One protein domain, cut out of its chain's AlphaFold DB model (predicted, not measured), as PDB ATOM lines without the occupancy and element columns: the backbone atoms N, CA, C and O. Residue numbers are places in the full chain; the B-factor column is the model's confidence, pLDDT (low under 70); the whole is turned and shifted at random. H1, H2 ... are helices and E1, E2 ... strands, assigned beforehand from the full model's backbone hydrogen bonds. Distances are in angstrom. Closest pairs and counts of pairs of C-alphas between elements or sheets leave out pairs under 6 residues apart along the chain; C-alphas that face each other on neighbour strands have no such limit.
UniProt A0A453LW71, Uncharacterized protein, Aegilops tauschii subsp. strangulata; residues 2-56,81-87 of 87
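What this domain is: This is residues 2 to 56 and 81 to 87 of the 87 residues of an uncharacterized protein of Aegilops tauschii subsp. strangulata (UniProt A0A453LW71). A small sheet of four short strands has one helix, H1, packed slantwise over one face, with the other face bare. The link of residues 16 to 24 reaches to one end of the long axis, and the turn between E1 and E2 lies at the other. The printed part has 62 residues, with two strands, one helix and two more strands along the chain, E1, E2, H1, E3, E4; the sheet runs E2, E1, E4, E3 and is mixed. The class is mixed, helices and strands, and the whole is compact, with a radius of gyration of the C-alphas of 11.6 A and spans of 35 by 23 by 16 A, only just elongated.

How they stand to each other: E1, residues 2 to 6, and E2, residues 11 to 15, form a hairpin with a tight link, antiparallel at 165 degrees; N 4 and O 13 are 2.8 A apart, within hydrogen-bond range. On the other side of E1 is E4, residues 81 to 85, antiparallel at 157 degrees, with N 3 and O 84 2.9 A apart. E3, residues 49 to 51, is an edge strand parallel to E4 at 27 degrees, with N 51 and O 83 2.9 A apart. E2, the other edge strand, is apart from E3. H1, residues 25 to 42, is on the sheet, with a height over the sheet of 7.1 A; H1 and the sheet E2, E1, E4, E3 make two layers, a helix on one face of a sheet. It lies over E1 and E4, and on the local plane its line and that of E1 stand at 38 degrees, slantwise to the strands. The closest C-alphas of H1 and E1 are those of Ala 36 and Ala 2, 5.4 A apart. In H1 every O i to N i+4 pair is within hydrogen-bond range. E2, H1 and E3 make a split strand-helix-strand unit, two strands running the same way with E1 and E4 between them in the sheet; its crossover is right-handed.

Where its parts are: E1 begins at C-alpha 2 (47.122, -48.590, -6.905) and is 13.5 A long; E2 is 12.0 A. H1 runs 25.6 A from C-alpha 25 (37.425, -40.314, 2.127) to C-alpha 42 (46.807, -50.839, -19.184). E3 measures 6.1 A. E4 is 13.6 A long and ends at C-alpha 85 (45.696, -49.761, -2.423).

The domain as a whole: The two C-alphas farthest apart are those of Gly 8 and Gly 21, 36.8 A. Residues 57 to 80 are cut out, and C-alphas 56 and 81 are 23.7 A apart across the cut. Of the links that are printed whole, none is long. The mean pLDDT of the printed part is 72.3; residue 25, residues 47 to 56 and residues 81 to 87 are under 70.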
ATOM      1  N   ALA A   2      47.571 -47.249  -6.555       77.25
ATOM      2  CA  ALA A   2      47.122 -48.590  -6.905       77.25
ATOM      3  C   ALA A   2      48.335 -49.470  -7.240       77.25
ATOM      4  O   ALA A   2      49.204 -49.046  -7.999       77.25
ATOM      5  N   VAL A   3      48.412 -50.682  -6.692       79.12
ATOM      6  CA  VAL A   3      49.512 -51.629  -6.943       79.12
ATOM      7  C   VAL A   3      48.946 -52.963  -7.400       79.12
ATOM      8  O   VAL A   3      48.188 -53.595  -6.666       79.12
ATOM      9  N   CYS A   4      49.318 -53.396  -8.602       81.25
ATOM     10  CA  CYS A   4      48.852 -54.640  -9.194       81.25
ATOM     11  C   CYS A   4      49.828 -55.769  -8.896       81.25
ATOM     12  O   CYS A   4      51.035 -55.627  -9.128       81.25
ATOM     13  N   ARG A   5      49.309 -56.889  -8.394       81.19
ATOM     14  CA  ARG A   5      50.080 -58.108  -8.175       81.19
ATOM     15  C   ARG A   5      49.370 -59.322  -8.756       81.19
ATOM     16  O   ARG A   5      48.140 -59.384  -8.780       81.19
ATOM     17  N   ASP A   6      50.152 -60.300  -9.195       79.75
ATOM     18  CA  ASP A   6      49.628 -61.625  -9.518       79.75
ATOM     19  C   ASP A   6      49.369 -62.473  -8.265       79.75
ATOM     20  O   ASP A   6      49.640 -62.066  -7.133       79.75
ATOM     21  N   SER A   7      48.811 -63.662  -8.462       74.75
ATOM     22  CA  SER A   7      48.514 -64.641  -7.415       74.75
ATOM     23  C   SER A   7      49.761 -65.239  -6.783       74.75
ATOM     24  O   SER A   7      49.684 -65.757  -5.671       74.75
ATOM     25  N   GLY A   8      50.906 -65.147  -7.459       77.62
ATOM     26  CA  GLY A   8      52.221 -65.426  -6.891       77.62
ATOM     27  C   GLY A   8      52.763 -64.271  -6.044       77.62
ATOM     28  O   GLY A   8      53.815 -64.418  -5.423       77.62
ATOM     29  N   GLY A   9      52.065 -63.132  -5.993       78.06
ATOM     30  CA  GLY A   9      52.499 -61.914  -5.316       78.06
ATOM     31  C   GLY A   9      53.507 -61.082  -6.114       78.06
ATOM     32  O   GLY A   9      54.027 -60.093  -5.576       78.06
ATOM     33  N   ASN A  10      53.776 -61.439  -7.375       82.12
ATOM     34  CA  ASN A  10      54.687 -60.704  -8.245       82.12
ATOM     35  C   ASN A  10      54.083 -59.357  -8.612       82.12
ATOM     36  O   ASN A  10      52.897 -59.246  -8.911       82.12
ATOM     37  N   TYR A  11      54.920 -58.328  -8.604       83.62
ATOM     38  CA  TYR A  11      54.525 -56.989  -9.006       83.62
ATOM     39  C   TYR A  11      54.307 -56.923 -10.522       83.62
ATOM     40  O   TYR A  11      55.206 -57.266 -11.288       83.62
ATOM     41  N   LEU A  12      53.126 -56.461 -10.934       81.88
ATOM     42  CA  LEU A  12      52.761 -56.269 -12.340       81.88
ATOM     43  C   LEU A  12      52.803 -54.797 -12.755       81.88
ATOM     44  O   LEU A  12      53.104 -54.489 -13.902       81.88
ATOM     45  N   GLY A  13      52.527 -53.885 -11.823       83.81
ATOM     46  CA  GLY A  13      52.535 -52.452 -12.090       83.81
ATOM     47  C   GLY A  13      51.971 -51.641 -10.931       83.81
ATOM     48  O   GLY A  13      51.409 -52.185  -9.978       83.81
ATOM     49  N   SER A  14      52.117 -50.322 -10.999       83.75
ATOM     50  CA  SER A  14      51.489 -49.403 -10.052       83.75
ATOM     51  C   SER A  14      51.155 -48.075 -10.702       83.75
ATOM     52  O   SER A  14      51.934 -47.579 -11.510       83.75
ATOM     53  N   SER A  15      50.056 -47.475 -10.260       80.62
ATOM     54  CA  SER A  15      49.636 -46.122 -10.609       80.62
ATOM     55  C   SER A  15      49.516 -45.299  -9.332       80.62
ATOM     56  O   SER A  15      49.116 -45.804  -8.279       80.62
ATOM     57  N   ALA A  16      49.865 -44.024  -9.398       81.06
ATOM     58  CA  ALA A  16      49.670 -43.091  -8.303       81.06
ATOM     59  C   ALA A  16      48.994 -41.837  -8.845       81.06
ATOM     60  O   ALA A  16      49.564 -41.125  -9.664       81.06
ATOM     61  N   LEU A  17      47.791 -41.569  -8.344       77.31
ATOM     62  CA  LEU A  17      47.075 -40.333  -8.601       77.31
ATOM     63  C   LEU A  17      47.230 -39.410  -7.395       77.31
ATOM     64  O   LEU A  17      46.965 -39.817  -6.262       77.31
ATOM     65  N   VAL A  18      47.658 -38.178  -7.658       77.31
ATOM     66  CA  VAL A  18      47.692 -37.097  -6.672       77.31
ATOM     67  C   VAL A  18      46.483 -36.216  -6.935       77.31
ATOM     68  O   VAL A  18      46.350 -35.654  -8.021       77.31
ATOM     69  N   VAL A  19      45.592 -36.123  -5.953       71.12
ATOM     70  CA  VAL A  19      44.394 -35.287  -6.032       71.12
ATOM     71  C   VAL A  19      44.490 -34.225  -4.950       71.12
ATOM     72  O   VAL A  19      44.512 -34.543  -3.764       71.12
ATOM     73  N   GLU A  20      44.579 -32.962  -5.359       75.38
ATOM     74  CA  GLU A  20      44.600 -31.824  -4.440       75.38
ATOM     75  C   GLU A  20      43.174 -31.336  -4.154       75.38
ATOM     76  O   GLU A  20      42.352 -31.215  -5.064       75.38
ATOM     77  N   GLY A  21      42.883 -31.032  -2.886       73.75
ATOM     78  CA  GLY A  21      41.611 -30.424  -2.474       73.75
ATOM     79  C   GLY A  21      40.426 -31.388  -2.339       73.75
ATOM     80  O   GLY A  21      39.284 -30.933  -2.332       73.75
ATOM     81  N   VAL A  22      40.674 -32.699  -2.242       70.81
ATOM     82  CA  VAL A  22      39.648 -33.708  -1.937       70.81
ATOM     83  C   VAL A  22      39.936 -34.308  -0.569       70.81
ATOM     84  O   VAL A  22      40.806 -35.161  -0.427       70.81
ATOM     85  N   ASP A  23      39.176 -33.861   0.428       71.19
ATOM     86  CA  ASP A  23      39.282 -34.333   1.816       71.19
ATOM     87  C   ASP A  23      38.231 -35.404   2.161       71.19
ATOM     88  O   ASP A  23      38.222 -35.953   3.262       71.19
ATOM     89  N   ASP A  24      37.317 -35.696   1.230       73.06
ATOM     90  CA  ASP A  24      36.273 -36.692   1.431       73.06
ATOM     91  C   ASP A  24      36.833 -38.113   1.198       73.06
ATOM     92  O   ASP A  24      37.264 -38.436   0.082       73.06
ATOM     93  N   PRO A  25      36.821 -38.988   2.221       68.19
ATOM     94  CA  PRO A  25      37.425 -40.314   2.127       68.19
ATOM     95  C   PRO A  25      36.714 -41.219   1.112       68.19
ATOM     96  O   PRO A  25      37.378 -41.989   0.423       68.19
ATOM     97  N   ALA A  26      35.393 -41.093   0.940       72.75
ATOM     98  CA  ALA A  26      34.653 -41.878  -0.048       72.75
ATOM     99  C   ALA A  26      35.005 -41.455  -1.486       72.75
ATOM    100  O   ALA A  26      35.063 -42.283  -2.397       72.75
ATOM    101  N   SER A  27      35.286 -40.169  -1.690       73.69
ATOM    102  CA  SER A  27      35.746 -39.626  -2.968       73.69
ATOM    103  C   SER A  27      37.169 -40.083  -3.293       73.69
ATOM    104  O   SER A  27      37.422 -40.514  -4.420       73.69
ATOM    105  N   LEU A  28      38.076 -40.075  -2.309       73.12
ATOM    106  CA  LEU A  28      39.432 -40.617  -2.456       73.12
ATOM    107  C   LEU A  28      39.422 -42.121  -2.757       73.12
ATOM    108  O   LEU A  28      40.179 -42.583  -3.611       73.12
ATOM    109  N   GLU A  29      38.527 -42.884  -2.127       73.44
ATOM    110  CA  GLU A  29      38.320 -44.305  -2.429       73.44
ATOM    111  C   GLU A  29      37.824 -44.525  -3.859       73.44
ATOM    112  O   GLU A  29      38.361 -45.368  -4.576       73.44
ATOM    113  N   ALA A  30      36.825 -43.760  -4.307       78.00
ATOM    114  CA  ALA A  30      36.302 -43.876  -5.665       78.00
ATOM    115  C   ALA A  30      37.368 -43.540  -6.721       78.00
ATOM    116  O   ALA A  30      37.448 -44.204  -7.758       78.00
ATOM    117  N   MET A  31      38.206 -42.534  -6.453       78.56
ATOM    118  CA  MET A  31      39.341 -42.169  -7.305       78.56
ATOM    119  C   MET A  31      40.396 -43.273  -7.327       78.56
ATOM    120  O   MET A  31      40.840 -43.663  -8.403       78.56
ATOM    121  N   ALA A  32      40.732 -43.846  -6.172       76.44
ATOM    122  CA  ALA A  32      41.628 -44.990  -6.098       76.44
ATOM    123  C   ALA A  32      41.074 -46.185  -6.900       76.44
ATOM    124  O   ALA A  32      41.758 -46.707  -7.775       76.44
ATOM    125  N   CYS A  33      39.814 -46.578  -6.704       76.69
ATOM    126  CA  CYS A  33      39.194 -47.673  -7.461       76.69
ATOM    127  C   CYS A  33      39.263 -47.458  -8.981       76.69
ATOM    128  O   CYS A  33      39.605 -48.389  -9.712       76.69
ATOM    129  N   LYS A  34      38.996 -46.234  -9.452       79.69
ATOM    130  CA  LYS A  34      39.142 -45.867 -10.868       79.69
ATOM    131  C   LYS A  34      40.574 -46.030 -11.371       79.69
ATOM    132  O   LYS A  34      40.773 -46.577 -12.451       79.69
ATOM    133  N   GLU A  35      41.559 -45.619 -10.581       82.44
ATOM    134  CA  GLU A  35      42.973 -45.773 -10.926       82.44
ATOM    135  C   GLU A  35      43.400 -47.238 -11.056       82.44
ATOM    136  O   GLU A  35      44.165 -47.563 -11.960       82.44
ATOM    137  N   ALA A  36      42.899 -48.153 -10.216       79.19
ATOM    138  CA  ALA A  36      43.203 -49.571 -10.436       79.19
ATOM    139  C   ALA A  36      42.496 -50.160 -11.646       79.19
ATOM    140  O   ALA A  36      43.070 -51.047 -12.266       79.19
ATOM    141  N   MET A  37      41.279 -49.716 -11.979       79.25
ATOM    142  CA  MET A  37      40.627 -50.171 -13.210       79.25
ATOM    143  C   MET A  37      41.442 -49.746 -14.429       79.25
ATOM    144  O   MET A  37      41.777 -50.598 -15.243       79.25
ATOM    145  N   CYS A  38      41.852 -48.475 -14.490       83.81
ATOM    146  CA  CYS A  38      42.697 -47.977 -15.576       83.81
ATOM    147  C   CYS A  38      44.025 -48.741 -15.645       83.81
ATOM    148  O   CYS A  38      44.430 -49.196 -16.708       83.81
ATOM    149  N   LEU A  39      44.666 -48.975 -14.495       81.69
ATOM    150  CA  LEU A  39      45.904 -49.750 -14.435       81.69
ATOM    151  C   LEU A  39      45.706 -51.215 -14.856       81.69
ATOM    152  O   LEU A  39      46.596 -51.809 -15.459       81.69
ATOM    153  N   ALA A  40      44.568 -51.823 -14.533       82.81
ATOM    154  CA  ALA A  40      44.255 -53.176 -14.967       82.81
ATOM    155  C   ALA A  40      44.022 -53.243 -16.484       82.81
ATOM    156  O   ALA A  40      44.496 -54.184 -17.119       82.81
ATOM    157  N   GLU A  41      43.365 -52.239 -17.068       83.69
ATOM    158  CA  GLU A  41      43.215 -52.096 -18.520       83.69
ATOM    159  C   GLU A  41      44.571 -51.908 -19.215       83.69
ATOM    160  O   GLU A  41      44.855 -52.610 -20.187       83.69
ATOM    161  N   ASP A  42      45.445 -51.056 -18.673       86.12
ATOM    162  CA  ASP A  42      46.807 -50.839 -19.184       86.12
ATOM    163  C   ASP A  42      47.653 -52.122 -19.146       86.12
ATOM    164  O   ASP A  42      48.473 -52.375 -20.032       86.12
ATOM    165  N   LEU A  43      47.432 -52.966 -18.135       82.31
ATOM    166  CA  LEU A  43      48.071 -54.275 -17.989       82.31
ATOM    167  C   LEU A  43      47.346 -55.395 -18.761       82.31
ATOM    168  O   LEU A  43      47.762 -56.553 -18.679       82.31
ATOM    169  N   LEU A  44      46.286 -55.073 -19.514       84.56
ATOM    170  CA  LEU A  44      45.445 -56.013 -20.270       84.56
ATOM    171  C   LEU A  44      44.854 -57.140 -19.397       84.56
ATOM    172  O   LEU A  44      44.609 -58.265 -19.854       84.56
ATOM    173  N   LEU A  45      44.605 -56.844 -18.120       79.19
ATOM    174  CA  LEU A  45      44.058 -57.781 -17.148       79.19
ATOM    175  C   LEU A  45      42.536 -57.835 -17.276       79.19
ATOM    176  O   LEU A  45      41.820 -56.904 -16.928       79.19
ATOM    177  N   ASN A  46      42.034 -58.981 -17.730       72.25
ATOM    178  CA  ASN A  46      40.596 -59.212 -17.889       72.25
ATOM    179  C   ASN A  46      39.921 -59.738 -16.609       72.25
ATOM    180  O   ASN A  46      38.699 -59.756 -16.518       72.25
ATOM    181  N   ASN A  47      40.703 -60.200 -15.628       68.12
ATOM    182  CA  ASN A  47      40.193 -60.752 -14.377       68.12
ATOM    183  C   ASN A  47      41.090 -60.319 -13.215       68.12
ATOM    184  O   ASN A  47      42.192 -60.844 -13.057       68.12
ATOM    185  N   PHE A  48      40.633 -59.355 -12.421       69.44
ATOM    186  CA  PHE A  48      41.392 -58.791 -11.308       69.44
ATOM    187  C   PHE A  48      40.471 -58.456 -10.137       69.44
ATOM    188  O   PHE A  48      39.289 -58.167 -10.314       69.44
ATOM    189  N   VAL A  49      41.027 -58.489  -8.927       68.62
ATOM    190  CA  VAL A  49      40.318 -58.107  -7.703       68.62
ATOM    191  C   VAL A  49      40.908 -56.811  -7.167       68.62
ATOM    192  O   VAL A  49      42.104 -56.733  -6.892       68.62
ATOM    193  N   ILE A  50      40.055 -55.805  -6.992       67.25
ATOM    194  CA  ILE A  50      40.372 -54.542  -6.320       67.25
ATOM    195  C   ILE A  50      40.160 -54.753  -4.816       67.25
ATOM    196  O   ILE A  50      39.024 -54.842  -4.353       67.25
ATOM    197  N   ALA A  51      41.242 -54.823  -4.043       67.62
ATOM    198  CA  ALA A  51      41.189 -54.861  -2.586       67.62
ATOM    199  C   ALA A  51      41.475 -53.463  -2.022       67.62
ATOM    200  O   ALA A  51      42.629 -53.065  -1.853       67.62
ATOM    201  N   SER A  52      40.415 -52.705  -1.730       64.75
ATOM    202  CA  SER A  52      40.531 -51.432  -1.014       64.75
ATOM    203  C   SER A  52      40.450 -51.677   0.491       64.75
ATOM    204  O   SER A  52      39.421 -52.097   1.018       64.75
ATOM    205  N   GLN A  53      41.551 -51.416   1.189       55.88
ATOM    206  CA  GLN A  53      41.632 -51.437   2.649       55.88
ATOM    207  C   GLN A  53      41.316 -50.049   3.206       55.88
ATOM    208  O   GLN A  53      42.097 -49.444   3.934       55.88
ATOM    209  N   ALA A  54      40.147 -49.534   2.841       54.00
ATOM    210  CA  ALA A  54      39.576 -48.409   3.542       54.00
ATOM    211  C   ALA A  54      39.171 -48.884   4.936       54.00
ATOM    212  O   ALA A  54      38.250 -49.695   5.094       54.00
ATOM    213  N   SER A  55      39.879 -48.416   5.964       42.91
ATOM    214  CA  SER A  55      39.441 -48.577   7.345       42.91
ATOM    215  C   SER A  55      38.150 -47.791   7.511       42.91
ATOM    216  O   SER A  55      38.136 -46.613   7.860       42.91
ATOM    217  N   ARG A  56      37.053 -48.479   7.222       48.78
ATOM    218  CA  ARG A  56      35.689 -48.097   7.514       48.78
ATOM    219  C   ARG A  56      35.571 -47.972   9.025       48.78
ATOM    220  O   ARG A  56      35.187 -48.924   9.702       48.78
ATOM    221  N   PHE A  81      44.826 -62.732  -9.627       46.31
ATOM    222  CA  PHE A  81      45.412 -61.379  -9.498       46.31
ATOM    223  C   PHE A  81      44.769 -60.543  -8.373       46.31
ATOM    224  O   PHE A  81      43.544 -60.425  -8.301       46.31
ATOM    225  N   LEU A  82      45.601 -59.943  -7.512       54.06
ATOM    226  CA  LEU A  82      45.214 -59.103  -6.370       54.06
ATOM    227  C   LEU A  82      45.796 -57.691  -6.530       54.06
ATOM    228  O   LEU A  82      47.014 -57.512  -6.580       54.06
ATOM    229  N   MET A  83      44.936 -56.672  -6.560       50.16
ATOM    230  CA  MET A  83      45.340 -55.264  -6.531       50.16
ATOM    231  C   MET A  83      45.159 -54.673  -5.133       50.16
ATOM    232  O   MET A  83      44.055 -54.692  -4.594       50.16
ATOM    233  N   TYR A  84      46.233 -54.116  -4.572       51.88
ATOM    234  CA  TYR A  84      46.246 -53.457  -3.262       51.88
ATOM    235  C   TYR A  84      46.323 -51.936  -3.410       51.88
ATOM    236  O   TYR A  84      47.026 -51.423  -4.285       51.88
ATOM    237  N   PHE A  85      45.660 -51.220  -2.503       55.25
ATOM    238  CA  PHE A  85      45.696 -49.761  -2.423       55.25
ATOM    239  C   PHE A  85      46.363 -49.263  -1.149       55.25
ATOM    240  O   PHE A  85      46.051 -49.726  -0.054       55.25
ATOM    241  N   PHE A  86      47.229 -48.267  -1.314       45.88
ATOM    242  CA  PHE A  86      47.689 -47.388  -0.242       45.88
ATOM    243  C   PHE A  86      47.204 -45.975  -0.576       45.88
ATOM    244  O   PHE A  86      47.637 -45.403  -1.585       45.88
ATOM    245  N   LEU A  87      46.260 -45.461   0.214       47.44
ATOM    246  CA  LEU A  87      46.022 -44.024   0.368       47.44
ATOM    247  C   LEU A  87      46.898 -43.537   1.523       47.44
ATOM    248  O   LEU A  87      46.933 -44.253   2.551       47.44
TER     249      LEU A  87